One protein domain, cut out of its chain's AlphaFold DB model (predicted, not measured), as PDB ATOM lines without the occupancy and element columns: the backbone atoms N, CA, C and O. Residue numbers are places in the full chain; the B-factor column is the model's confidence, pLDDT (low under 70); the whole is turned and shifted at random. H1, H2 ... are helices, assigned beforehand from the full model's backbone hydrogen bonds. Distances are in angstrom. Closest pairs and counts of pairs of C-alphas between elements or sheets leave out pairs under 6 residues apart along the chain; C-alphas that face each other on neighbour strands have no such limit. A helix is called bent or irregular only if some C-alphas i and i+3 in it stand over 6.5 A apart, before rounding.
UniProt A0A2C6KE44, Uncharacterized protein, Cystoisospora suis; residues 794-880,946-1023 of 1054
ATOM      1  N   GLU A 794     140.744 137.597 153.314       86.62
ATOM      2  CA  GLU A 794     141.424 138.653 152.546       86.62
ATOM      3  C   GLU A 794     140.629 139.104 151.304       86.62
ATOM      4  O   GLU A 794     140.845 140.195 150.785       86.62
ATOM      5  N   SER A 795     139.670 138.285 150.857       88.62
ATOM      6  CA  SER A 795     138.753 138.565 149.739       88.62
ATOM      7  C   SER A 795     137.359 139.043 150.167       88.62
ATOM      8  O   SER A 795     136.531 139.380 149.317       88.62
ATOM      9  N   LEU A 796     137.062 139.047 151.472       87.94
ATOM     10  CA  LEU A 796     135.747 139.431 151.981       87.94
ATOM     11  C   LEU A 796     135.611 140.954 152.030       87.94
ATOM     12  O   LEU A 796     136.438 141.655 152.610       87.94
ATOM     13  N   LYS A 797     134.513 141.471 151.472       92.00
ATOM     14  CA  LYS A 797     134.172 142.893 151.568       92.00
ATOM     15  C   LYS A 797     133.767 143.235 153.004       92.00
ATOM     16  O   LYS A 797     133.273 142.376 153.734       92.00
ATOM     17  N   ALA A 798     133.879 144.510 153.376       86.81
ATOM     18  CA  ALA A 798     133.405 145.087 154.639       86.81
ATOM     19  C   ALA A 798     132.130 144.428 155.219       86.81
ATOM     20  O   ALA A 798     132.123 143.925 156.345       86.81
ATOM     21  N   LYS A 799     131.061 144.362 154.419       90.00
ATOM     22  CA  LYS A 799     129.769 143.770 154.791       90.00
ATOM     23  C   LYS A 799     129.849 142.279 155.135       90.00
ATOM     24  O   LYS A 799     129.216 141.830 156.091       90.00
ATOM     25  N   ASP A 800     130.633 141.519 154.380       91.25
ATOM     26  CA  ASP A 800     130.801 140.079 154.570       91.25
ATOM     27  C   ASP A 800     131.660 139.781 155.807       91.25
ATOM     28  O   ASP A 800     131.367 138.837 156.536       91.25
ATOM     29  N   LEU A 801     132.637 140.640 156.122       89.81
ATOM     30  CA  LEU A 801     133.386 140.600 157.386       89.81
ATOM     31  C   LEU A 801     132.484 140.899 158.595       89.81
ATOM     32  O   LEU A 801     132.550 140.184 159.595       89.81
ATOM     33  N   CYS A 802     131.587 141.889 158.496       89.44
ATOM     34  CA  CYS A 802     130.570 142.159 159.521       89.44
ATOM     35  C   CYS A 802     129.640 140.954 159.743       89.44
ATOM     36  O   CYS A 802     129.370 140.580 160.890       89.44
ATOM     37  N   MET A 803     129.169 140.318 158.663       89.81
ATOM     38  CA  MET A 803     128.339 139.112 158.744       89.81
ATOM     39  C   MET A 803     129.112 137.923 159.328       89.81
ATOM     40  O   MET A 803     128.595 137.261 160.227       89.81
ATOM     41  N   LEU A 804     130.353 137.685 158.887       90.50
ATOM     42  CA  LEU A 804     131.216 136.615 159.393       90.50
ATOM     43  C   LEU A 804     131.510 136.792 160.884       90.50
ATOM     44  O   LEU A 804     131.339 135.846 161.649       90.50
ATOM     45  N   LEU A 805     131.890 137.992 161.329       92.12
ATOM     46  CA  LEU A 805     132.158 138.246 162.744       92.12
ATOM     47  C   LEU A 805     130.896 138.060 163.599       92.12
ATOM     48  O   LEU A 805     130.941 137.410 164.645       92.12
ATOM     49  N   THR A 806     129.753 138.562 163.125       88.81
ATOM     50  CA  THR A 806     128.456 138.364 163.788       88.81
ATOM     51  C   THR A 806     128.085 136.877 163.854       88.81
ATOM     52  O   THR A 806     127.573 136.418 164.877       88.81
ATOM     53  N   ALA A 807     128.374 136.100 162.805       86.88
ATOM     54  CA  ALA A 807     128.167 134.655 162.782       86.88
ATOM     55  C   ALA A 807     129.101 133.927 163.762       86.88
ATOM     56  O   ALA A 807     128.614 133.142 164.568       86.88
ATOM     57  N   LEU A 808     130.405 134.228 163.778       86.75
ATOM     58  CA  LEU A 808     131.369 133.650 164.726       86.75
ATOM     59  C   LEU A 808     130.953 133.914 166.184       86.75
ATOM     60  O   LEU A 808     130.980 132.998 167.008       86.75
ATOM     61  N   VAL A 809     130.485 135.129 166.492       88.88
ATOM     62  CA  VAL A 809     129.931 135.472 167.812       88.88
ATOM     63  C   VAL A 809     128.659 134.666 168.122       88.88
ATOM     64  O   VAL A 809     128.576 134.058 169.190       88.88
ATOM     65  N   ARG A 810     127.692 134.585 167.194       84.69
ATOM     66  CA  ARG A 810     126.429 133.826 167.366       84.69
ATOM     67  C   ARG A 810     126.616 132.308 167.454       84.69
ATOM     68  O   ARG A 810     125.864 131.642 168.163       84.69
ATOM     69  N   LEU A 811     127.635 131.762 166.792       80.31
ATOM     70  CA  LEU A 811     128.048 130.358 166.907       80.31
ATOM     71  C   LEU A 811     128.581 130.014 168.306       80.31
ATOM     72  O   LEU A 811     128.801 128.844 168.610       80.31
ATOM     73  N   GLY A 812     128.781 131.013 169.171       80.25
ATOM     74  CA  GLY A 812     129.357 130.819 170.493       80.25
ATOM     75  C   GLY A 812     130.857 130.550 170.450       80.25
ATOM     76  O   GLY A 812     131.405 130.157 171.477       80.25
ATOM     77  N   LEU A 813     131.530 130.811 169.315       82.69
ATOM     78  CA  LEU A 813     132.985 130.698 169.206       82.69
ATOM     79  C   LEU A 813     133.701 131.433 170.359       82.69
ATOM     80  O   LEU A 813     134.553 130.816 170.987       82.69
ATOM     81  N   PRO A 814     133.310 132.667 170.758       74.81
ATOM     82  CA  PRO A 814     133.930 133.366 171.887       74.81
ATOM     83  C   PRO A 814     133.809 132.636 173.239       74.81
ATOM     84  O   PRO A 814     134.573 132.918 174.155       74.81
ATOM     85  N   GLY A 815     132.845 131.718 173.386       73.56
ATOM     86  CA  GLY A 815     132.656 130.884 174.578       73.56
ATOM     87  C   GLY A 815     133.261 129.479 174.473       73.56
ATOM     88  O   GLY A 815     133.512 128.861 175.503       73.56
ATOM     89  N   SER A 816     133.526 128.971 173.263       75.25
ATOM     90  CA  SER A 816     134.196 127.676 173.049       75.25
ATOM     91  C   SER A 816     135.728 127.768 173.046       75.25
ATOM     92  O   SER A 816     136.406 126.742 172.988       75.25
ATOM     93  N   LEU A 817     136.289 128.980 173.087       78.38
ATOM     94  CA  LEU A 817     137.731 129.216 173.177       78.38
ATOM     95  C   LEU A 817     138.242 128.867 174.581       78.38
ATOM     96  O   LEU A 817     138.197 129.666 175.515       78.38
ATOM     97  N   GLN A 818     138.760 127.649 174.719       78.62
ATOM     98  CA  GLN A 818     139.561 127.251 175.877       78.62
ATOM     99  C   GLN A 818     140.865 128.075 175.946       78.62
ATOM    100  O   GLN A 818     141.271 128.697 174.963       78.62
ATOM    101  N   ARG A 819     141.582 128.017 177.080       78.62
ATOM    102  CA  ARG A 819     142.884 128.693 177.310       78.62
ATOM    103  C   ARG A 819     144.063 128.133 176.478       78.62
ATOM    104  O   ARG A 819     145.212 128.192 176.907       78.62
ATOM    105  N   GLY A 820     143.798 127.555 175.306       88.38
ATOM    106  CA  GLY A 820     144.823 127.194 174.323       88.38
ATOM    107  C   GLY A 820     145.416 128.437 173.652       88.38
ATOM    108  O   GLY A 820     145.272 129.551 174.144       88.38
ATOM    109  N   THR A 821     146.070 128.281 172.504       88.25
ATOM    110  CA  THR A 821     146.439 129.439 171.668       88.25
ATOM    111  C   THR A 821     145.211 130.008 170.948       88.25
ATOM    112  O   THR A 821     144.381 129.211 170.499       88.25
ATOM    113  N   PRO A 822     145.098 131.337 170.755       89.50
ATOM    114  CA  PRO A 822     144.075 131.900 169.876       89.50
ATOM    115  C   PRO A 822     144.181 131.288 168.466       89.50
ATOM    116  O   PRO A 822     145.287 131.186 167.929       89.50
ATOM    117  N   PRO A 823     143.073 130.843 167.843       89.25
ATOM    118  CA  PRO A 823     143.110 130.348 166.473       89.25
ATOM    119  C   PRO A 823     143.399 131.507 165.509       89.25
ATOM    120  O   PRO A 823     142.789 132.569 165.631       89.25
ATOM    121  N   LYS A 824     144.284 131.277 164.524       89.50
ATOM    122  CA  LYS A 824     144.833 132.290 163.590       89.50
ATOM    123  C   LYS A 824     143.796 133.266 163.021       89.50
ATOM    124  O   LYS A 824     144.083 134.450 162.873       89.50
ATOM    125  N   ILE A 825     142.578 132.791 162.745       90.75
ATOM    126  CA  ILE A 825     141.458 133.621 162.281       90.75
ATOM    127  C   ILE A 825     141.226 134.858 163.170       90.75
ATOM    128  O   ILE A 825     141.010 135.944 162.650       90.75
ATOM    129  N   LEU A 826     141.357 134.738 164.496       92.88
ATOM    130  CA  LEU A 826     141.174 135.841 165.451       92.88
ATOM    131  C   LEU A 826     142.401 136.755 165.584       92.88
ATOM    132  O   LEU A 826     142.294 137.829 166.171       92.88
ATOM    133  N   GLU A 827     143.553 136.341 165.052       92.94
ATOM    134  CA  GLU A 827     144.779 137.142 164.993       92.94
ATOM    135  C   GLU A 827     144.886 137.944 163.684       92.94
ATOM    136  O   GLU A 827     145.551 138.984 163.674       92.94
ATOM    137  N   ILE A 828     144.245 137.463 162.608       93.88
ATOM    138  CA  ILE A 828     144.233 138.049 161.253       93.88
ATOM    139  C   ILE A 828     143.026 138.978 161.058       93.88
ATOM    140  O   ILE A 828     143.185 140.114 160.612       93.88
ATOM    141  N   LEU A 829     141.823 138.521 161.429       94.00
ATOM    142  CA  LEU A 829     140.558 139.226 161.189       94.00
ATOM    143  C   LEU A 829     140.526 140.686 161.703       94.00
ATOM    144  O   LEU A 829     139.982 141.522 160.985       94.00
ATOM    145  N   PRO A 830     141.149 141.063 162.844       96.25
ATOM    146  CA  PRO A 830     141.265 142.469 163.242       96.25
ATOM    147  C   PRO A 830     141.917 143.373 162.187       96.25
ATOM    148  O   PRO A 830     141.436 144.477 161.954       96.25
ATOM    149  N   GLY A 831     142.982 142.908 161.523       95.19
ATOM    150  CA  GLY A 831     143.698 143.689 160.508       95.19
ATOM    151  C   GLY A 831     142.862 143.922 159.249       95.19
ATOM    152  O   GLY A 831     142.821 145.036 158.735       95.19
ATOM    153  N   GLN A 832     142.128 142.895 158.809       94.31
ATOM    154  CA  GLN A 832     141.244 142.993 157.643       94.31
ATOM    155  C   GLN A 832     139.936 143.745 157.938       94.31
ATOM    156  O   GLN A 832     139.320 144.294 157.033       94.31
ATOM    157  N   ILE A 833     139.514 143.838 159.202       95.31
ATOM    158  CA  ILE A 833     138.445 144.765 159.596       95.31
ATOM    159  C   ILE A 833     138.969 146.210 159.610       95.31
ATOM    160  O   ILE A 833     138.297 147.103 159.097       95.31
ATOM    161  N   LEU A 834     140.172 146.451 160.151       96.19
ATOM    162  CA  LEU A 834     140.784 147.786 160.221       96.19
ATOM    163  C   LEU A 834     140.931 148.450 158.845       96.19
ATOM    164  O   LEU A 834     140.630 149.635 158.718       96.19
ATOM    165  N   SER A 835     141.325 147.696 157.813       95.62
ATOM    166  CA  SER A 835     141.420 148.202 156.434       95.62
ATOM    167  C   SER A 835     140.061 148.549 155.805       95.62
ATOM    168  O   SER A 835     140.005 149.337 154.863       95.62
ATOM    169  N   GLN A 836     138.960 147.998 156.328       96.25
ATOM    170  CA  GLN A 836     137.613 148.121 155.759       96.25
ATOM    171  C   GLN A 836     136.737 149.169 156.469       96.25
ATOM    172  O   GLN A 836     135.815 149.700 155.849       96.25
ATOM    173  N   ILE A 837     137.039 149.530 157.726       95.88
ATOM    174  CA  ILE A 837     136.320 150.566 158.502       95.88
ATOM    175  C   ILE A 837     136.088 151.884 157.729       95.88
ATOM    176  O   ILE A 837     134.958 152.378 157.786       95.88
ATOM    177  N   PRO A 838     137.057 152.450 156.972       95.75
ATOM    178  CA  PRO A 838     136.845 153.705 156.243       95.75
ATOM    179  C   PRO A 838     135.684 153.660 155.235       95.75
ATOM    180  O   PRO A 838     135.018 154.675 154.999       95.75
ATOM    181  N   PHE A 839     135.428 152.473 154.678       94.31
ATOM    182  CA  PHE A 839     134.450 152.206 153.621       94.31
ATOM    183  C   PHE A 839     133.096 151.705 154.150       94.31
ATOM    184  O   PHE A 839     132.141 151.600 153.381       94.31
ATOM    185  N   MET A 840     132.988 151.399 155.447       94.19
ATOM    186  CA  MET A 840     131.746 150.921 156.061       94.19
ATOM    187  C   MET A 840     130.717 152.034 156.268       94.19
ATOM    188  O   MET A 840     131.048 153.171 156.622       94.19
ATOM    189  N   VAL A 841     129.440 151.666 156.148       91.62
ATOM    190  CA  VAL A 841     128.323 152.509 156.595       91.62
ATOM    191  C   VAL A 841     128.115 152.392 158.108       91.62
ATOM    192  O   VAL A 841     128.453 151.391 158.739       91.62
ATOM    193  N   LEU A 842     127.513 153.418 158.709       87.75
ATOM    194  CA  LEU A 842     127.365 153.553 160.165       87.75
ATOM    195  C   LEU A 842     126.554 152.413 160.808       87.75
ATOM    196  O   LEU A 842     126.890 151.954 161.899       87.75
ATOM    197  N   ALA A 843     125.554 151.881 160.099       87.25
ATOM    198  CA  ALA A 843     124.825 150.685 160.519       87.25
ATOM    199  C   ALA A 843     125.752 149.457 160.641       87.25
ATOM    200  O   ALA A 843     125.734 148.770 161.666       87.25
ATOM    201  N   GLU A 844     126.613 149.219 159.644       91.25
ATOM    202  CA  GLU A 844     127.593 148.125 159.644       91.25
ATOM    203  C   GLU A 844     128.621 148.312 160.771       91.25
ATOM    204  O   GLU A 844     128.864 147.367 161.518       91.25
ATOM    205  N   LEU A 845     129.113 149.539 160.990       91.12
ATOM    206  CA  LEU A 845     129.999 149.880 162.112       91.12
ATOM    207  C   LEU A 845     129.360 149.619 163.490       91.12
ATOM    208  O   LEU A 845     130.046 149.149 164.396       91.12
ATOM    209  N   SER A 846     128.055 149.862 163.661       88.44
ATOM    210  CA  SER A 846     127.359 149.593 164.934       88.44
ATOM    211  C   SER A 846     127.232 148.094 165.245       88.44
ATOM    212  O   SER A 846     127.454 147.659 166.382       88.44
ATOM    213  N   HIS A 847     126.949 147.275 164.225       88.12
ATOM    214  CA  HIS A 847     126.926 145.818 164.348       88.12
ATOM    215  C   HIS A 847     128.332 145.255 164.581       88.12
ATOM    216  O   HIS A 847     128.522 144.425 165.475       88.12
ATOM    217  N   LEU A 848     129.317 145.760 163.833       92.62
ATOM    218  CA  LEU A 848     130.725 145.412 163.971       92.62
ATOM    219  C   LEU A 848     131.228 145.697 165.389       92.62
ATOM    220  O   LEU A 848     131.712 144.781 166.045       92.62
ATOM    221  N   GLY A 849     131.054 146.920 165.899       91.62
ATOM    222  CA  GLY A 849     131.518 147.310 167.234       91.62
ATOM    223  C   GLY A 849     130.904 146.457 168.345       91.62
ATOM    224  O   GLY A 849     131.610 146.014 169.251       91.62
ATOM    225  N   THR A 850     129.615 146.120 168.224       90.19
ATOM    226  CA  THR A 850     128.946 145.183 169.141       90.19
ATOM    227  C   THR A 850     129.633 143.811 169.146       90.19
ATOM    228  O   THR A 850     129.910 143.259 170.212       90.19
ATOM    229  N   ALA A 851     129.951 143.258 167.972       92.25
ATOM    230  CA  ALA A 851     130.591 141.950 167.853       92.25
ATOM    231  C   ALA A 851     132.078 141.975 168.275       92.25
ATOM    232  O   ALA A 851     132.527 141.089 169.005       92.25
ATOM    233  N   CYS A 852     132.825 143.023 167.913       94.50
ATOM    234  CA  CYS A 852     134.204 143.262 168.344       94.50
ATOM    235  C   CYS A 852     134.328 143.340 169.871       94.50
ATOM    236  O   CYS A 852     135.250 142.761 170.438       94.50
ATOM    237  N   ALA A 853     133.387 143.984 170.565       91.50
ATOM    238  CA  ALA A 853     133.439 144.083 172.022       91.50
ATOM    239  C   ALA A 853     133.145 142.747 172.731       91.50
ATOM    240  O   ALA A 853     133.727 142.464 173.784       91.50
ATOM    241  N   VAL A 854     132.337 141.869 172.121       91.88
ATOM    242  CA  VAL A 854     132.225 140.467 172.557       91.88
ATOM    243  C   VAL A 854     133.544 139.716 172.330       91.88
ATOM    244  O   VAL A 854     133.949 138.959 173.214       91.88
ATOM    245  N   MET A 855     134.248 139.958 171.214       93.75
ATOM    246  CA  MET A 855     135.568 139.362 170.959       93.75
ATOM    247  C   MET A 855     136.627 139.802 171.973       93.75
ATOM    248  O   MET A 855     137.269 138.930 172.554       93.75
ATOM    249  N   VAL A 856     136.778 141.106 172.251       93.75
ATOM    250  CA  VAL A 856     137.705 141.601 173.293       93.75
ATOM    251  C   VAL A 856     137.372 140.955 174.639       93.75
ATOM    252  O   VAL A 856     138.236 140.373 175.292       93.75
ATOM    253  N   SER A 857     136.092 140.962 175.018       90.06
ATOM    254  CA  SER A 857     135.623 140.380 176.281       90.06
ATOM    255  C   SER A 857     135.831 138.871 176.387       90.06
ATOM    256  O   SER A 857     135.819 138.332 177.492       90.06
ATOM    257  N   ALA A 858     135.946 138.153 175.270       90.12
ATOM    258  CA  ALA A 858     136.285 136.736 175.257       90.12
ATOM    259  C   ALA A 858     137.798 136.523 175.303       90.12
ATOM    260  O   ALA A 858     138.260 135.789 176.168       90.12
ATOM    261  N   ALA A 859     138.565 137.231 174.468       92.44
ATOM    262  CA  ALA A 859     140.023 137.169 174.462       92.44
ATOM    263  C   ALA A 859     140.614 137.460 175.853       92.44
ATOM    264  O   ALA A 859     141.464 136.711 176.323       92.44
ATOM    265  N   LEU A 860     140.082 138.457 176.570       92.00
ATOM    266  CA  LEU A 860     140.479 138.758 177.949       92.00
ATOM    267  C   LEU A 860     140.129 137.630 178.935       92.00
ATOM    268  O   LEU A 860     140.969 137.247 179.746       92.00
ATOM    269  N   ARG A 861     138.947 137.010 178.822       91.00
ATOM    270  CA  ARG A 861     138.594 135.834 179.642       91.00
ATOM    271  C   ARG A 861     139.469 134.614 179.329       91.00
ATOM    272  O   ARG A 861     139.792 133.856 180.244       91.00
ATOM    273  N   CYS A 862     139.900 134.441 178.079       90.94
ATOM    274  CA  CYS A 862     140.861 133.411 177.679       90.94
ATOM    275  C   CYS A 862     142.285 133.715 178.188       90.94
ATOM    276  O   CYS A 862     142.977 132.784 178.598       90.94
ATOM    277  N   ALA A 863     142.671 134.995 178.289       91.12
ATOM    278  CA  ALA A 863     143.851 135.465 179.028       91.12
ATOM    279  C   ALA A 863     143.714 135.333 180.561       91.12
ATOM    280  O   ALA A 863     144.595 135.749 181.295       91.12
ATOM    281  N   GLY A 864     142.602 134.807 181.089       90.38
ATOM    282  CA  GLY A 864     142.369 134.694 182.532       90.38
ATOM    283  C   GLY A 864     141.899 135.984 183.218       90.38
ATOM    284  O   GLY A 864     141.428 135.910 184.357       90.38
ATOM    285  N   GLN A 865     141.921 137.127 182.526       87.19
ATOM    286  CA  GLN A 865     141.395 138.401 183.018       87.19
ATOM    287  C   GLN A 865     139.872 138.300 183.199       87.19
ATOM    288  O   GLN A 865     139.103 138.192 182.240       87.19
ATOM    289  N   ARG A 866     139.419 138.304 184.458       78.12
ATOM    290  CA  ARG A 866     137.996 138.119 184.813       78.12
ATOM    291  C   ARG A 866     137.128 139.339 184.499       78.12
ATOM    292  O   ARG A 866     135.918 139.196 184.342       78.12
ATOM    293  N   SER A 867     137.738 140.518 184.418       77.62
ATOM    294  CA  SER A 867     137.078 141.809 184.227       77.62
ATOM    295  C   SER A 867     137.961 142.743 183.409       77.62
ATOM    296  O   SER A 867     139.178 142.754 183.585       77.62
ATOM    297  N   VAL A 868     137.341 143.567 182.568       74.38
ATOM    298  CA  VAL A 868     138.018 144.650 181.849       74.38
ATOM    299  C   VAL A 868     138.205 145.819 182.825       74.38
ATOM    300  O   VAL A 868     137.276 146.601 183.032       74.38
ATOM    301  N   SER A 869     139.357 145.893 183.498       78.94
ATOM    302  CA  SER A 869     139.739 147.074 184.287       78.94
ATOM    303  C   SER A 869     140.369 148.133 183.387       78.94
ATOM    304  O   SER A 869     140.959 147.811 182.356       78.94
ATOM    305  N   GLU A 870     140.272 149.399 183.785       76.19
ATOM    306  CA  GLU A 870     140.846 150.522 183.035       76.19
ATOM    307  C   GLU A 870     142.371 150.391 182.882       76.19
ATOM    308  O   GLU A 870     142.891 150.564 181.785       76.19
ATOM    309  N   GLU A 871     143.077 149.929 183.921       79.81
ATOM    310  CA  GLU A 871     144.501 149.566 183.846       79.81
ATOM    311  C   GLU A 871     144.814 148.544 182.742       79.81
ATOM    312  O   GLU A 871     145.837 148.656 182.069       79.81
ATOM    313  N   VAL A 872     143.958 147.529 182.568       81.81
ATOM    314  CA  VAL A 872     144.129 146.505 181.528       81.81
ATOM    315  C   VAL A 872     143.850 147.106 180.151       81.81
ATOM    316  O   VAL A 872     144.601 146.823 179.223       81.81
ATOM    317  N   VAL A 873     142.850 147.983 180.011       80.25
ATOM    318  CA  VAL A 873     142.594 148.722 178.760       80.25
ATOM    319  C   VAL A 873     143.802 149.582 178.382       80.25
ATOM    320  O   VAL A 873     144.341 149.407 177.292       80.25
ATOM    321  N   LEU A 874     144.275 150.444 179.285       80.19
ATOM    322  CA  LEU A 874     145.422 151.332 179.058       80.19
ATOM    323  C   LEU A 874     146.681 150.534 178.678       80.19
ATOM    324  O   LEU A 874     147.281 150.777 177.627       80.19
ATOM    325  N   ARG A 875     147.006 149.488 179.452       83.00
ATOM    326  CA  ARG A 875     148.136 148.579 179.191       83.00
ATOM    327  C   ARG A 875     148.063 147.924 177.807       83.00
ATOM    328  O   ARG A 875     149.088 147.808 177.141       83.00
ATOM    329  N   LEU A 876     146.873 147.516 177.358       82.38
ATOM    330  CA  LEU A 876     146.659 146.906 176.037       82.38
ATOM    331  C   LEU A 876     146.689 147.920 174.886       82.38
ATOM    332  O   LEU A 876     147.012 147.542 173.762       82.38
ATOM    333  N   LEU A 877     146.399 149.194 175.159       79.81
ATOM    334  CA  LEU A 877     146.582 150.312 174.226       79.81
ATOM    335  C   LEU A 877     148.045 150.790 174.138       79.81
ATOM    336  O   LEU A 877     148.339 151.716 173.386       79.81
ATOM    337  N   GLY A 878     148.961 150.201 174.917       80.94
ATOM    338  CA  GLY A 878     150.347 150.667 175.038       80.94
ATOM    339  C   GLY A 878     150.494 151.978 175.821       80.94
ATOM    340  O   GLY A 878     151.600 152.500 175.936       80.94
ATOM    341  N   GLN A 879     149.402 152.498 176.385       78.38
ATOM    342  CA  GLN A 879     149.410 153.657 177.266       78.38
ATOM    343  C   GLN A 879     149.768 153.166 178.669       78.38
ATOM    344  O   GLN A 879     148.961 152.508 179.327       78.38
ATOM    345  N   GLN A 880     150.980 153.452 179.149       56.81
ATOM    346  CA  GLN A 880     151.242 153.243 180.570       56.81
ATOM    347  C   GLN A 880     150.338 154.194 181.375       56.81
ATOM    348  O   GLN A 880     150.309 155.388 181.059       56.81
ATOM    349  N   VAL A 946     154.892 128.106 179.967       86.06
ATOM    350  CA  VAL A 946     153.998 127.845 178.826       86.06
ATOM    351  C   VAL A 946     152.681 128.606 178.974       86.06
ATOM    352  O   VAL A 946     152.268 129.276 178.026       86.06
ATOM    353  N   ASP A 947     152.038 128.571 180.142       88.00
ATOM    354  CA  ASP A 947     150.747 129.244 180.326       88.00
ATOM    355  C   ASP A 947     150.875 130.777 180.302       88.00
ATOM    356  O   ASP A 947     150.102 131.428 179.597       88.00
ATOM    357  N   LYS A 948     151.937 131.358 180.887       90.25
ATOM    358  CA  LYS A 948     152.274 132.790 180.718       90.25
ATOM    359  C   LYS A 948     152.487 133.185 179.247       90.25
ATOM    360  O   LYS A 948     152.183 134.310 178.853       90.25
ATOM    361  N   SER A 949     152.996 132.277 178.407       92.38
ATOM    362  CA  SER A 949     153.144 132.530 176.964       92.38
ATOM    363  C   SER A 949     151.806 132.514 176.209       92.38
ATOM    364  O   SER A 949     151.656 133.219 175.209       92.38
ATOM    365  N   ARG A 950     150.816 131.744 176.689       91.06
ATOM    366  CA  ARG A 950     149.453 131.690 176.131       91.06
ATOM    367  C   ARG A 950     148.639 132.909 176.547       91.06
ATOM    368  O   ARG A 950     147.998 133.516 175.695       91.06
ATOM    369  N   GLU A 951     148.725 133.288 177.820       92.75
ATOM    370  CA  GLU A 951     148.141 134.509 178.387       92.75
ATOM    371  C   GLU A 951     148.545 135.739 177.563       92.75
ATOM    372  O   GLU A 951     147.680 136.384 176.971       92.75
ATOM    373  N   LYS A 952     149.852 135.956 177.356       94.00
ATOM    374  CA  LYS A 952     150.370 137.059 176.524       94.00
ATOM    375  C   LYS A 952     149.880 137.046 175.068       94.00
ATOM    376  O   LYS A 952     149.722 138.109 174.471       94.00
ATOM    377  N   ARG A 953     149.614 135.874 174.470       94.88
ATOM    378  CA  ARG A 953     149.010 135.792 173.121       94.88
ATOM    379  C   ARG A 953     147.536 136.193 173.127       94.88
ATOM    380  O   ARG A 953     147.083 136.837 172.184       94.88
ATOM    381  N   TRP A 954     146.793 135.849 174.177       94.81
ATOM    382  CA  TRP A 954     145.413 136.302 174.343       94.81
ATOM    383  C   TRP A 954     145.315 137.794 174.658       94.81
ATOM    384  O   TRP A 954     144.445 138.455 174.096       94.81
ATOM    385  N   GLU A 955     146.234 138.344 175.453       94.06
ATOM    386  CA  GLU A 955     146.383 139.791 175.645       94.06
ATOM    387  C   GLU A 955     146.679 140.495 174.309       94.06
ATOM    388  O   GLU A 955     145.951 141.405 173.922       94.06
ATOM    389  N   ALA A 956     147.655 140.018 173.527       94.81
ATOM    390  CA  ALA A 956     147.946 140.573 172.199       94.81
ATOM    391  C   ALA A 956     146.759 140.455 171.215       94.81
ATOM    392  O   ALA A 956     146.526 141.353 170.402       94.81
ATOM    393  N   CYS A 957     145.973 139.376 171.291       95.31
ATOM    394  CA  CYS A 957     144.731 139.233 170.528       95.31
ATOM    395  C   CYS A 957     143.666 140.244 170.993       95.31
ATOM    396  O   CYS A 957     143.050 140.908 170.160       95.31
ATOM    397  N   ALA A 958     143.489 140.428 172.305       94.88
ATOM    398  CA  ALA A 958     142.578 141.421 172.868       94.88
ATOM    399  C   ALA A 958     142.971 142.855 172.470       94.88
ATOM    400  O   ALA A 958     142.099 143.615 172.060       94.88
ATOM    401  N   ALA A 959     144.265 143.196 172.497       94.75
ATOM    402  CA  ALA A 959     144.790 144.483 172.039       94.75
ATOM    403  C   ALA A 959     144.478 144.745 170.552       94.75
ATOM    404  O   ALA A 959     143.999 145.821 170.201       94.75
ATOM    405  N   LYS A 960     144.647 143.740 169.675       96.06
ATOM    406  CA  LYS A 960     144.237 143.840 168.260       96.06
ATOM    407  C   LYS A 960     142.739 144.131 168.109       96.06
ATOM    408  O   LYS A 960     142.364 145.029 167.362       96.06
ATOM    409  N   TRP A 961     141.880 143.396 168.821       96.00
ATOM    410  CA  TRP A 961     140.426 143.614 168.794       96.00
ATOM    411  C   TRP A 961     140.000 144.947 169.432       96.00
ATOM    412  O   TRP A 961     138.993 145.525 169.025       96.00
ATOM    413  N   LEU A 962     140.774 145.466 170.386       94.06
ATOM    414  CA  LEU A 962     140.580 146.785 170.981       94.06
ATOM    415  C   LEU A 962     140.968 147.910 170.006       94.06
ATOM    416  O   LEU A 962     140.211 148.864 169.856       94.06
ATOM    417  N   GLY A 963     142.057 147.757 169.248       94.88
ATOM    418  CA  GLY A 963     142.411 148.682 168.164       94.88
ATOM    419  C   GLY A 963     141.319 148.800 167.090       94.88
ATOM    420  O   GLY A 963     141.062 149.894 166.590       94.88
ATOM    421  N   VAL A 964     140.605 147.703 166.792       95.69
ATOM    422  CA  VAL A 964     139.402 147.726 165.933       95.69
ATOM    423  C   VAL A 964     138.298 148.593 166.552       95.69
ATOM    424  O   VAL A 964     137.736 149.443 165.866       95.69
ATOM    425  N   LEU A 965     137.995 148.412 167.843       94.44
ATOM    426  CA  LEU A 965     136.990 149.214 168.554       94.44
ATOM    427  C   LEU A 965     137.335 150.707 168.566       94.44
ATOM    428  O   LEU A 965     136.455 151.535 168.326       94.44
ATOM    429  N   GLU A 966     138.602 151.055 168.790       92.75
ATOM    430  CA  GLU A 966     139.049 152.444 168.715       92.75
ATOM    431  C   GLU A 966     138.935 153.016 167.302       92.75
ATOM    432  O   GLU A 966     138.479 154.144 167.145       92.75
ATOM    433  N   ALA A 967     139.303 152.262 166.263       94.88
ATOM    434  CA  ALA A 967     139.163 152.719 164.883       94.88
ATOM    435  C   ALA A 967     137.689 152.961 164.504       94.88
ATOM    436  O   ALA A 967     137.387 153.965 163.857       94.88
ATOM    437  N   ILE A 968     136.763 152.115 164.976       94.31
ATOM    438  CA  ILE A 968     135.316 152.351 164.852       94.31
ATOM    439  C   ILE A 968     134.930 153.647 165.580       94.31
ATOM    440  O   ILE A 968     134.285 154.504 164.982       94.31
ATOM    441  N   ALA A 969     135.354 153.829 166.838       90.69
ATOM    442  CA  ALA A 969     135.050 155.034 167.615       90.69
ATOM    443  C   ALA A 969     135.557 156.313 166.922       90.69
ATOM    444  O   ALA A 969     134.803 157.274 166.780       90.69
ATOM    445  N   ARG A 970     136.807 156.306 166.441       92.75
ATOM    446  CA  ARG A 970     137.443 157.428 165.731       92.75
ATOM    447  C   ARG A 970     136.755 157.725 164.396       92.75
ATOM    448  O   ARG A 970     136.530 158.892 164.093       92.75
ATOM    449  N   HIS A 971     136.379 156.709 163.614       93.06
ATOM    450  CA  HIS A 971     135.685 156.921 162.337       93.06
ATOM    451  C   HIS A 971     134.256 157.434 162.534       93.06
ATOM    452  O   HIS A 971     133.828 158.330 161.814       93.06
ATOM    453  N   VAL A 972     133.528 156.933 163.536       90.19
ATOM    454  CA  VAL A 972     132.190 157.444 163.883       90.19
ATOM    455  C   VAL A 972     132.271 158.876 164.412       90.19
ATOM    456  O   VAL A 972     131.511 159.726 163.958       90.19
ATOM    457  N   HIS A 973     133.242 159.181 165.276       88.75
ATOM    458  CA  HIS A 973     133.544 160.547 165.714       88.75
ATOM    459  C   HIS A 973     133.862 161.472 164.527       88.75
ATOM    460  O   HIS A 973     133.321 162.570 164.447       88.75
ATOM    461  N   PHE A 974     134.694 161.034 163.576       91.56
ATOM    462  CA  PHE A 974     135.030 161.804 162.372       91.56
ATOM    463  C   PHE A 974     133.826 162.012 161.439       91.56
ATOM    464  O   PHE A 974     133.658 163.103 160.905       91.56
ATOM    465  N   ARG A 975     132.965 160.997 161.265       88.06
ATOM    466  CA  ARG A 975     131.713 161.113 160.497       88.06
ATOM    467  C   ARG A 975     130.753 162.121 161.135       88.06
ATOM    468  O   ARG A 975     130.224 162.953 160.414       88.06
ATOM    469  N   VAL A 976     130.578 162.071 162.459       86.06
ATOM    470  CA  VAL A 976     129.720 162.999 163.221       86.06
ATOM    471  C   VAL A 976     130.273 164.431 163.227       86.06
ATOM    472  O   VAL A 976     129.497 165.372 163.182       86.06
ATOM    473  N   HIS A 977     131.597 164.618 163.247       83.62
ATOM    474  CA  HIS A 977     132.229 165.950 163.264       83.62
ATOM    475  C   HIS A 977     132.590 166.532 161.898       83.62
ATOM    476  O   HIS A 977     133.240 167.574 161.857       83.62
ATOM    477  N   ARG A 978     132.236 165.897 160.775       84.75
ATOM    478  CA  ARG A 978     132.633 166.413 159.458       84.75
ATOM    479  C   ARG A 978     131.900 167.741 159.186       84.75
ATOM    480  O   ARG A 978     130.704 167.698 158.916       84.75
ATOM    481  N   PRO A 979     132.579 168.907 159.162       58.31
ATOM    482  CA  PRO A 979     131.929 170.226 159.227       58.31
ATOM    483  C   PRO A 979     131.270 170.673 157.907       58.31
ATOM    484  O   PRO A 979     130.975 171.848 157.726       58.31
ATOM    485  N   ALA A 980     131.088 169.741 156.972       54.50
ATOM    486  CA  ALA A 980     130.441 169.933 155.677       54.50
ATOM    487  C   ALA A 980     129.264 168.962 155.460       54.50
ATOM    488  O   ALA A 980     128.685 168.949 154.380       54.50
ATOM    489  N   ALA A 981     128.916 168.145 156.463       54.81
ATOM    490  CA  ALA A 981     127.594 167.540 156.521       54.81
ATOM    491  C   ALA A 981     126.600 168.656 156.882       54.81
ATOM    492  O   ALA A 981     126.726 169.265 157.949       54.81
ATOM    493  N   SER A 982     125.642 168.952 156.001       57.69
ATOM    494  CA  SER A 982     124.495 169.784 156.375       57.69
ATOM    495  C   SER A 982     123.715 169.083 157.495       57.69
ATOM    496  O   SER A 982     123.791 167.860 157.648       57.69
ATOM    497  N   GLN A 983     122.944 169.834 158.292       55.69
ATOM    498  CA  GLN A 983     122.164 169.247 159.397       55.69
ATOM    499  C   GLN A 983     121.181 168.151 158.927       55.69
ATOM    500  O   GLN A 983     120.791 167.297 159.717       55.69
ATOM    501  N   GLU A 984     120.845 168.130 157.636       52.34
ATOM    502  CA  GLU A 984     120.001 167.129 156.979       52.34
ATOM    503  C   GLU A 984     120.647 165.728 156.890       52.34
ATOM    504  O   GLU A 984     119.929 164.729 156.887       52.34
ATOM    505  N   GLU A 985     121.985 165.604 156.875       56.84
ATOM    506  CA  GLU A 985     122.660 164.290 156.830       56.84
ATOM    507  C   GLU A 985     122.684 163.559 158.191       56.84
ATOM    508  O   GLU A 985     123.029 162.370 158.258       56.84
ATOM    509  N   LEU A 986     122.283 164.217 159.289       70.50
ATOM    510  CA  LEU A 986     122.237 163.646 160.645       70.50
ATOM    511  C   LEU A 986     121.020 162.725 160.860       70.50
ATOM    512  O   LEU A 986     120.208 162.885 161.771       70.50
ATOM    513  N   THR A 987     120.921 161.708 160.002       78.00
ATOM    514  CA  THR A 987     119.846 160.708 160.002       78.00
ATOM    515  C   THR A 987     119.637 160.054 161.381       78.00
ATOM    516  O   THR A 987     120.610 159.759 162.090       78.00
ATOM    517  N   PRO A 988     118.385 159.714 161.755       78.00
ATOM    518  CA  PRO A 988     118.100 158.996 162.999       78.00
ATOM    519  C   PRO A 988     118.884 157.683 163.144       78.00
ATOM    520  O   PRO A 988     119.245 157.303 164.258       78.00
ATOM    521  N   ASP A 989     119.210 157.013 162.034       74.75
ATOM    522  CA  ASP A 989     120.025 155.796 162.032       74.75
ATOM    523  C   ASP A 989     121.504 156.041 162.361       74.75
ATOM    524  O   ASP A 989     122.096 155.222 163.065       74.75
ATOM    525  N   LEU A 990     122.099 157.168 161.940       77.44
ATOM    526  CA  LEU A 990     123.433 157.584 162.397       77.44
ATOM    527  C   LEU A 990     123.429 157.814 163.913       77.44
ATOM    528  O   LEU A 990     124.269 157.254 164.623       77.44
ATOM    529  N   MET A 991     122.450 158.563 164.424       80.94
ATOM    530  CA  MET A 991     122.321 158.820 165.863       80.94
ATOM    531  C   MET A 991     122.127 157.519 166.655       80.94
ATOM    532  O   MET A 991     122.835 157.271 167.628       80.94
ATOM    533  N   ASN A 992     121.247 156.632 166.193       81.44
ATOM    534  CA  ASN A 992     120.987 155.316 166.782       81.44
ATOM    535  C   ASN A 992     122.232 154.402 166.740       81.44
ATOM    536  O   ASN A 992     122.541 153.721 167.720       81.44
ATOM    537  N   ALA A 993     122.990 154.409 165.639       76.44
ATOM    538  CA  ALA A 993     124.249 153.677 165.498       76.44
ATOM    539  C   ALA A 993     125.327 154.177 166.476       76.44
ATOM    540  O   ALA A 993     125.958 153.366 167.159       76.44
ATOM    541  N   ALA A 994     125.503 155.496 166.595       79.31
ATOM    542  CA  ALA A 994     126.433 156.103 167.544       79.31
ATOM    543  C   ALA A 994     126.021 155.830 169.003       79.31
ATOM    544  O   ALA A 994     126.854 155.435 169.817       79.31
ATOM    545  N   PHE A 995     124.728 155.929 169.325       82.56
ATOM    546  CA  PHE A 995     124.180 155.639 170.655       82.56
ATOM    547  C   PHE A 995     124.384 154.168 171.057       82.56
ATOM    548  O   PHE A 995     124.801 153.879 172.179       82.56
ATOM    549  N   LYS A 996     124.175 153.223 170.127       81.38
ATOM    550  CA  LYS A 996     124.496 151.795 170.318       81.38
ATOM    551  C   LYS A 996     125.987 151.574 170.573       81.38
ATOM    552  O   LYS A 996     126.336 150.803 171.462       81.38
ATOM    553  N   LEU A 997     126.866 152.267 169.846       76.75
ATOM    554  CA  LEU A 997     128.312 152.190 170.074       76.75
ATOM    555  C   LEU A 997     128.710 152.759 171.441       76.75
ATOM    556  O   LEU A 997     129.457 152.100 172.158       76.75
ATOM    557  N   VAL A 998     128.148 153.895 171.865       81.38
ATOM    558  CA  VAL A 998     128.325 154.424 173.231       81.38
ATOM    559  C   VAL A 998     127.865 153.413 174.285       81.38
ATOM    560  O   VAL A 998     128.599 153.161 175.238       81.38
ATOM    561  N   GLN A 999     126.696 152.784 174.114       82.81
ATOM    562  CA  GLN A 999     126.218 151.739 175.030       82.81
ATOM    563  C   GLN A 999     127.152 150.521 175.071       82.81
ATOM    564  O   GLN A 999     127.365 149.957 176.144       82.81
ATOM    565  N   VAL A1000     127.728 150.122 173.934       78.38
ATOM    566  CA  VAL A1000     128.748 149.065 173.864       78.38
ATOM    567  C   VAL A1000     130.012 149.494 174.612       78.38
ATOM    568  O   VAL A1000     130.435 148.783 175.520       78.38
ATOM    569  N   PHE A1001     130.583 150.665 174.317       80.06
ATOM    570  CA  PHE A1001     131.786 151.155 174.995       80.06
ATOM    571  C   PHE A1001     131.583 151.276 176.514       80.06
ATOM    572  O   PHE A1001     132.400 150.763 177.278       80.06
ATOM    573  N   ALA A1002     130.455 151.836 176.960       78.75
ATOM    574  CA  ALA A1002     130.088 151.926 178.373       78.75
ATOM    575  C   ALA A1002     129.914 150.546 179.038       78.75
ATOM    576  O   ALA A1002     130.392 150.332 180.149       78.75
ATOM    577  N   ARG A1003     129.282 149.577 178.355       79.06
ATOM    578  CA  ARG A1003     129.075 148.204 178.863       79.06
ATOM    579  C   ARG A1003     130.377 147.421 179.061       79.06
ATOM    580  O   ARG A1003     130.385 146.463 179.834       79.06
ATOM    581  N   TYR A1004     131.443 147.804 178.364       71.44
ATOM    582  CA  TYR A1004     132.741 147.128 178.385       71.44
ATOM    583  C   TYR A1004     133.882 148.007 178.936       71.44
ATOM    584  O   TYR A1004     135.048 147.695 178.719       71.44
ATOM    585  N   ASN A1005     133.549 149.066 179.688       74.31
ATOM    586  CA  ASN A1005     134.487 149.980 180.361       74.31
ATOM    587  C   ASN A1005     135.464 150.737 179.432       74.31
ATOM    588  O   ASN A1005     136.500 151.220 179.885       74.31
ATOM    589  N   PHE A1006     135.131 150.925 178.152       73.19
ATOM    590  CA  PHE A1006     135.905 151.763 177.223       73.19
ATOM    591  C   PHE A1006     135.544 153.248 177.394       73.19
ATOM    592  O   PHE A1006     135.044 153.910 176.481       73.19
ATOM    593  N   LEU A1007     135.759 153.755 178.614       72.19
ATOM    594  CA  LEU A1007     135.318 155.078 179.060       72.19
ATOM    595  C   LEU A1007     135.875 156.244 178.220       72.19
ATOM    596  O   LEU A1007     135.073 157.120 177.888       72.19
ATOM    597  N   PRO A1008     137.156 156.273 177.789       71.69
ATOM    598  CA  PRO A1008     137.667 157.367 176.958       71.69
ATOM    599  C   PRO A1008     136.939 157.468 175.609       71.69
ATOM    600  O   PRO A1008     136.493 158.547 175.215       71.69
ATOM    601  N   SER A1009     136.734 156.333 174.932       71.00
ATOM    602  CA  SER A1009     136.022 156.259 173.648       71.00
ATOM    603  C   SER A1009     134.537 156.611 173.796       71.00
ATOM    604  O   SER A1009     133.985 157.328 172.960       71.00
ATOM    605  N   ALA A1010     133.896 156.161 174.883       72.75
ATOM    606  CA  ALA A1010     132.518 156.521 175.211       72.75
ATOM    607  C   ALA A1010     132.370 158.030 175.479       72.75
ATOM    608  O   ALA A1010     131.477 158.660 174.912       72.75
ATOM    609  N   ARG A1011     133.260 158.621 176.293       77.44
ATOM    610  CA  ARG A1011     133.252 160.049 176.654       77.44
ATOM    611  C   ARG A1011     133.469 160.936 175.429       77.44
ATOM    612  O   ARG A1011     132.685 161.858 175.222       77.44
ATOM    613  N   GLY A1012     134.450 160.620 174.579       74.12
ATOM    614  CA  GLY A1012     134.692 161.360 173.335       74.12
ATOM    615  C   GLY A1012     133.510 161.295 172.359       74.12
ATOM    616  O   GLY A1012     133.115 162.312 171.790       74.12
ATOM    617  N   CYS A1013     132.881 160.125 172.205       69.19
ATOM    618  CA  CYS A1013     131.696 159.979 171.354       69.19
ATOM    619  C   CYS A1013     130.471 160.723 171.931       69.19
ATOM    620  O   CYS A1013     129.781 161.422 171.192       69.19
ATOM    621  N   LEU A1014     130.248 160.681 173.251       76.31
ATOM    622  CA  LEU A1014     129.179 161.436 173.925       76.31
ATOM    623  C   LEU A1014     129.357 162.956 173.825       76.31
ATOM    624  O   LEU A1014     128.418 163.655 173.453       76.31
ATOM    625  N   GLN A1015     130.561 163.469 174.095       78.88
ATOM    626  CA  GLN A1015     130.882 164.895 173.943       78.88
ATOM    627  C   GLN A1015     130.720 165.379 172.495       78.88
ATOM    628  O   GLN A1015     130.454 166.556 172.263       78.88
ATOM    629  N   SER A1016     130.856 164.473 171.526       70.56
ATOM    630  CA  SER A1016     130.615 164.752 170.109       70.56
ATOM    631  C   SER A1016     129.130 164.847 169.795       70.56
ATOM    632  O   SER A1016     128.701 165.843 169.225       70.56
ATOM    633  N   LEU A1017     128.336 163.863 170.228       72.00
ATOM    634  CA  LEU A1017     126.882 163.874 170.055       72.00
ATOM    635  C   LEU A1017     126.258 165.125 170.699       72.00
ATOM    636  O   LEU A1017     125.496 165.820 170.034       72.00
ATOM    637  N   LYS A1018     126.680 165.486 171.922       77.00
ATOM    638  CA  LYS A1018     126.212 166.686 172.646       77.00
ATOM    639  C   LYS A1018     126.478 168.014 171.913       77.00
ATOM    640  O   LYS A1018     125.804 168.996 172.198       77.00
ATOM    641  N   ARG A1019     127.440 168.074 170.979       74.56
ATOM    642  CA  ARG A1019     127.715 169.280 170.167       74.56
ATOM    643  C   ARG A1019     126.827 169.408 168.928       74.56
ATOM    644  O   ARG A1019     126.683 170.516 168.428       74.56
ATOM    645  N   HIS A1020     126.267 168.302 168.437       66.06
ATOM    646  CA  HIS A1020     125.466 168.268 167.203       66.06
ATOM    647  C   HIS A1020     123.965 168.100 167.459       66.06
ATOM    648  O   HIS A1020     123.156 168.436 166.600       66.06
ATOM    649  N   THR A1021     123.567 167.645 168.649       59.84
ATOM    650  CA  THR A1021     122.177 167.744 169.101       59.84
ATOM    651  C   THR A1021     121.866 169.163 169.579       59.84
ATOM    652  O   THR A1021     122.264 169.550 170.679       59.84
ATOM    653  N   ALA A1022     121.084 169.895 168.781       43.94
ATOM    654  CA  ALA A1022     120.237 170.994 169.260       43.94
ATOM    655  C   ALA A1022     119.291 170.483 170.389       43.94
ATOM    656  O   ALA A1022     119.219 169.263 170.584       43.94
ATOM    657  N   PRO A1023     118.638 171.357 171.189       47.47
ATOM    658  CA  PRO A1023     118.256 171.050 172.571       47.47
ATOM    659  C   PRO A1023     117.511 169.720 172.713       47.47
ATOM    660  O   PRO A1023     116.506 169.467 172.051       47.47
TER     661      PRO A1023
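This is residues 794 to 880 and 946 to 1023 of the 1054 residues of an uncharacterized protein of Cystoisospora suis (UniProt A0A2C6KE44). Two long helices, H4 and H6, lie side by side in opposite directions as the core of an elongated helical bundle, with H1, H3 and the short H2 packed on one side and the hairpin of H7 and H8 on the other. Short H5 stands about perpendicular to H6 and meets it with its last residue, Leu 876, closest. The bundle, H1, H3, H4, H6, H7 and H8, is up and down, each helix running against the one before it. The printed part has 165 residues with eight named helices, H1 to H8 in chain order, and no named strand: the class is all helix. It is compact, with a radius of gyration of the C-alphas of 16.2 A, and spans 56 by 36 by 23 A.

Find C-alpha 798 at (133.405, 145.087, 154.639); from there H1 runs to residue 810, 18.4 A. H2 is residues 813 to 816. H3, residues 825 to 834, is irregular, but only just: C-alphas 827 and 830 are 6.6 A apart. Look next for H4, residues 842 to 862, 29.9 A long, and H5, residues 870 to 876. H6 starts at C-alpha 946, (153.998, 127.845, 178.826), and runs 45.5 A to residue 976. H7 is residues 988 to 1003, 22.1 A; H8, residues 1007 to 1020, 20.3 A, ends at C-alpha 1020, (125.466, 168.268, 167.203).

Begin at the hubs, H4 and H6, which touch four helices each. They touch each other at a shallow tilt of 19 degrees, opposite ways; their closest C-alphas, of Val 856 and Ala 958, are 4.9 A apart. H1 touches H4 at a steep tilt of 42 degrees, closest at C-alphas 802 and 848, 5.5 A. H2 touches residues 854 to 859 of H4 alone, closest at C-alphas 814 and 858, 5.3 A. H3 touches residues 957 to 967 of H6 alone, closest at C-alphas 830 and 961, 5.7 A. H5 touches residues 955 to 962 of H6 alone, about perpendicular at 79 degrees, closest at C-alphas 876 and 959, 5.0 A. H7 touches H4, closest at C-alphas 846 and 993, 5.2 A. In the hairpin of H7 and H8, C-alphas 998 and 1010 come closest, 5.1 A. H8 touches residues 966 to 976 of H6 alone, closest at C-alphas 973 and 1013, 6.0 A. H1 and H6 are apart, for instance. Every O i to N i+4 pair is within hydrogen-bond range in H1, H5, H6 and H7, against 4 of 6 in H3, 16 of 17 in H4 and 8 of 10 in H8; H2 is too short for such a pair.

The C-alphas farthest apart, of Val 946 and Pro 1023, are 56.4 A apart. Residues 881 to 945 are not printed, and C-alphas 880 and 946 are 25.6 A apart across the cut. The link from H6 to H7 is long. Mean pLDDT of the printed part is 84.0; residues 880, 979 to 985, 1013 and 1020 to 1023 are under 70.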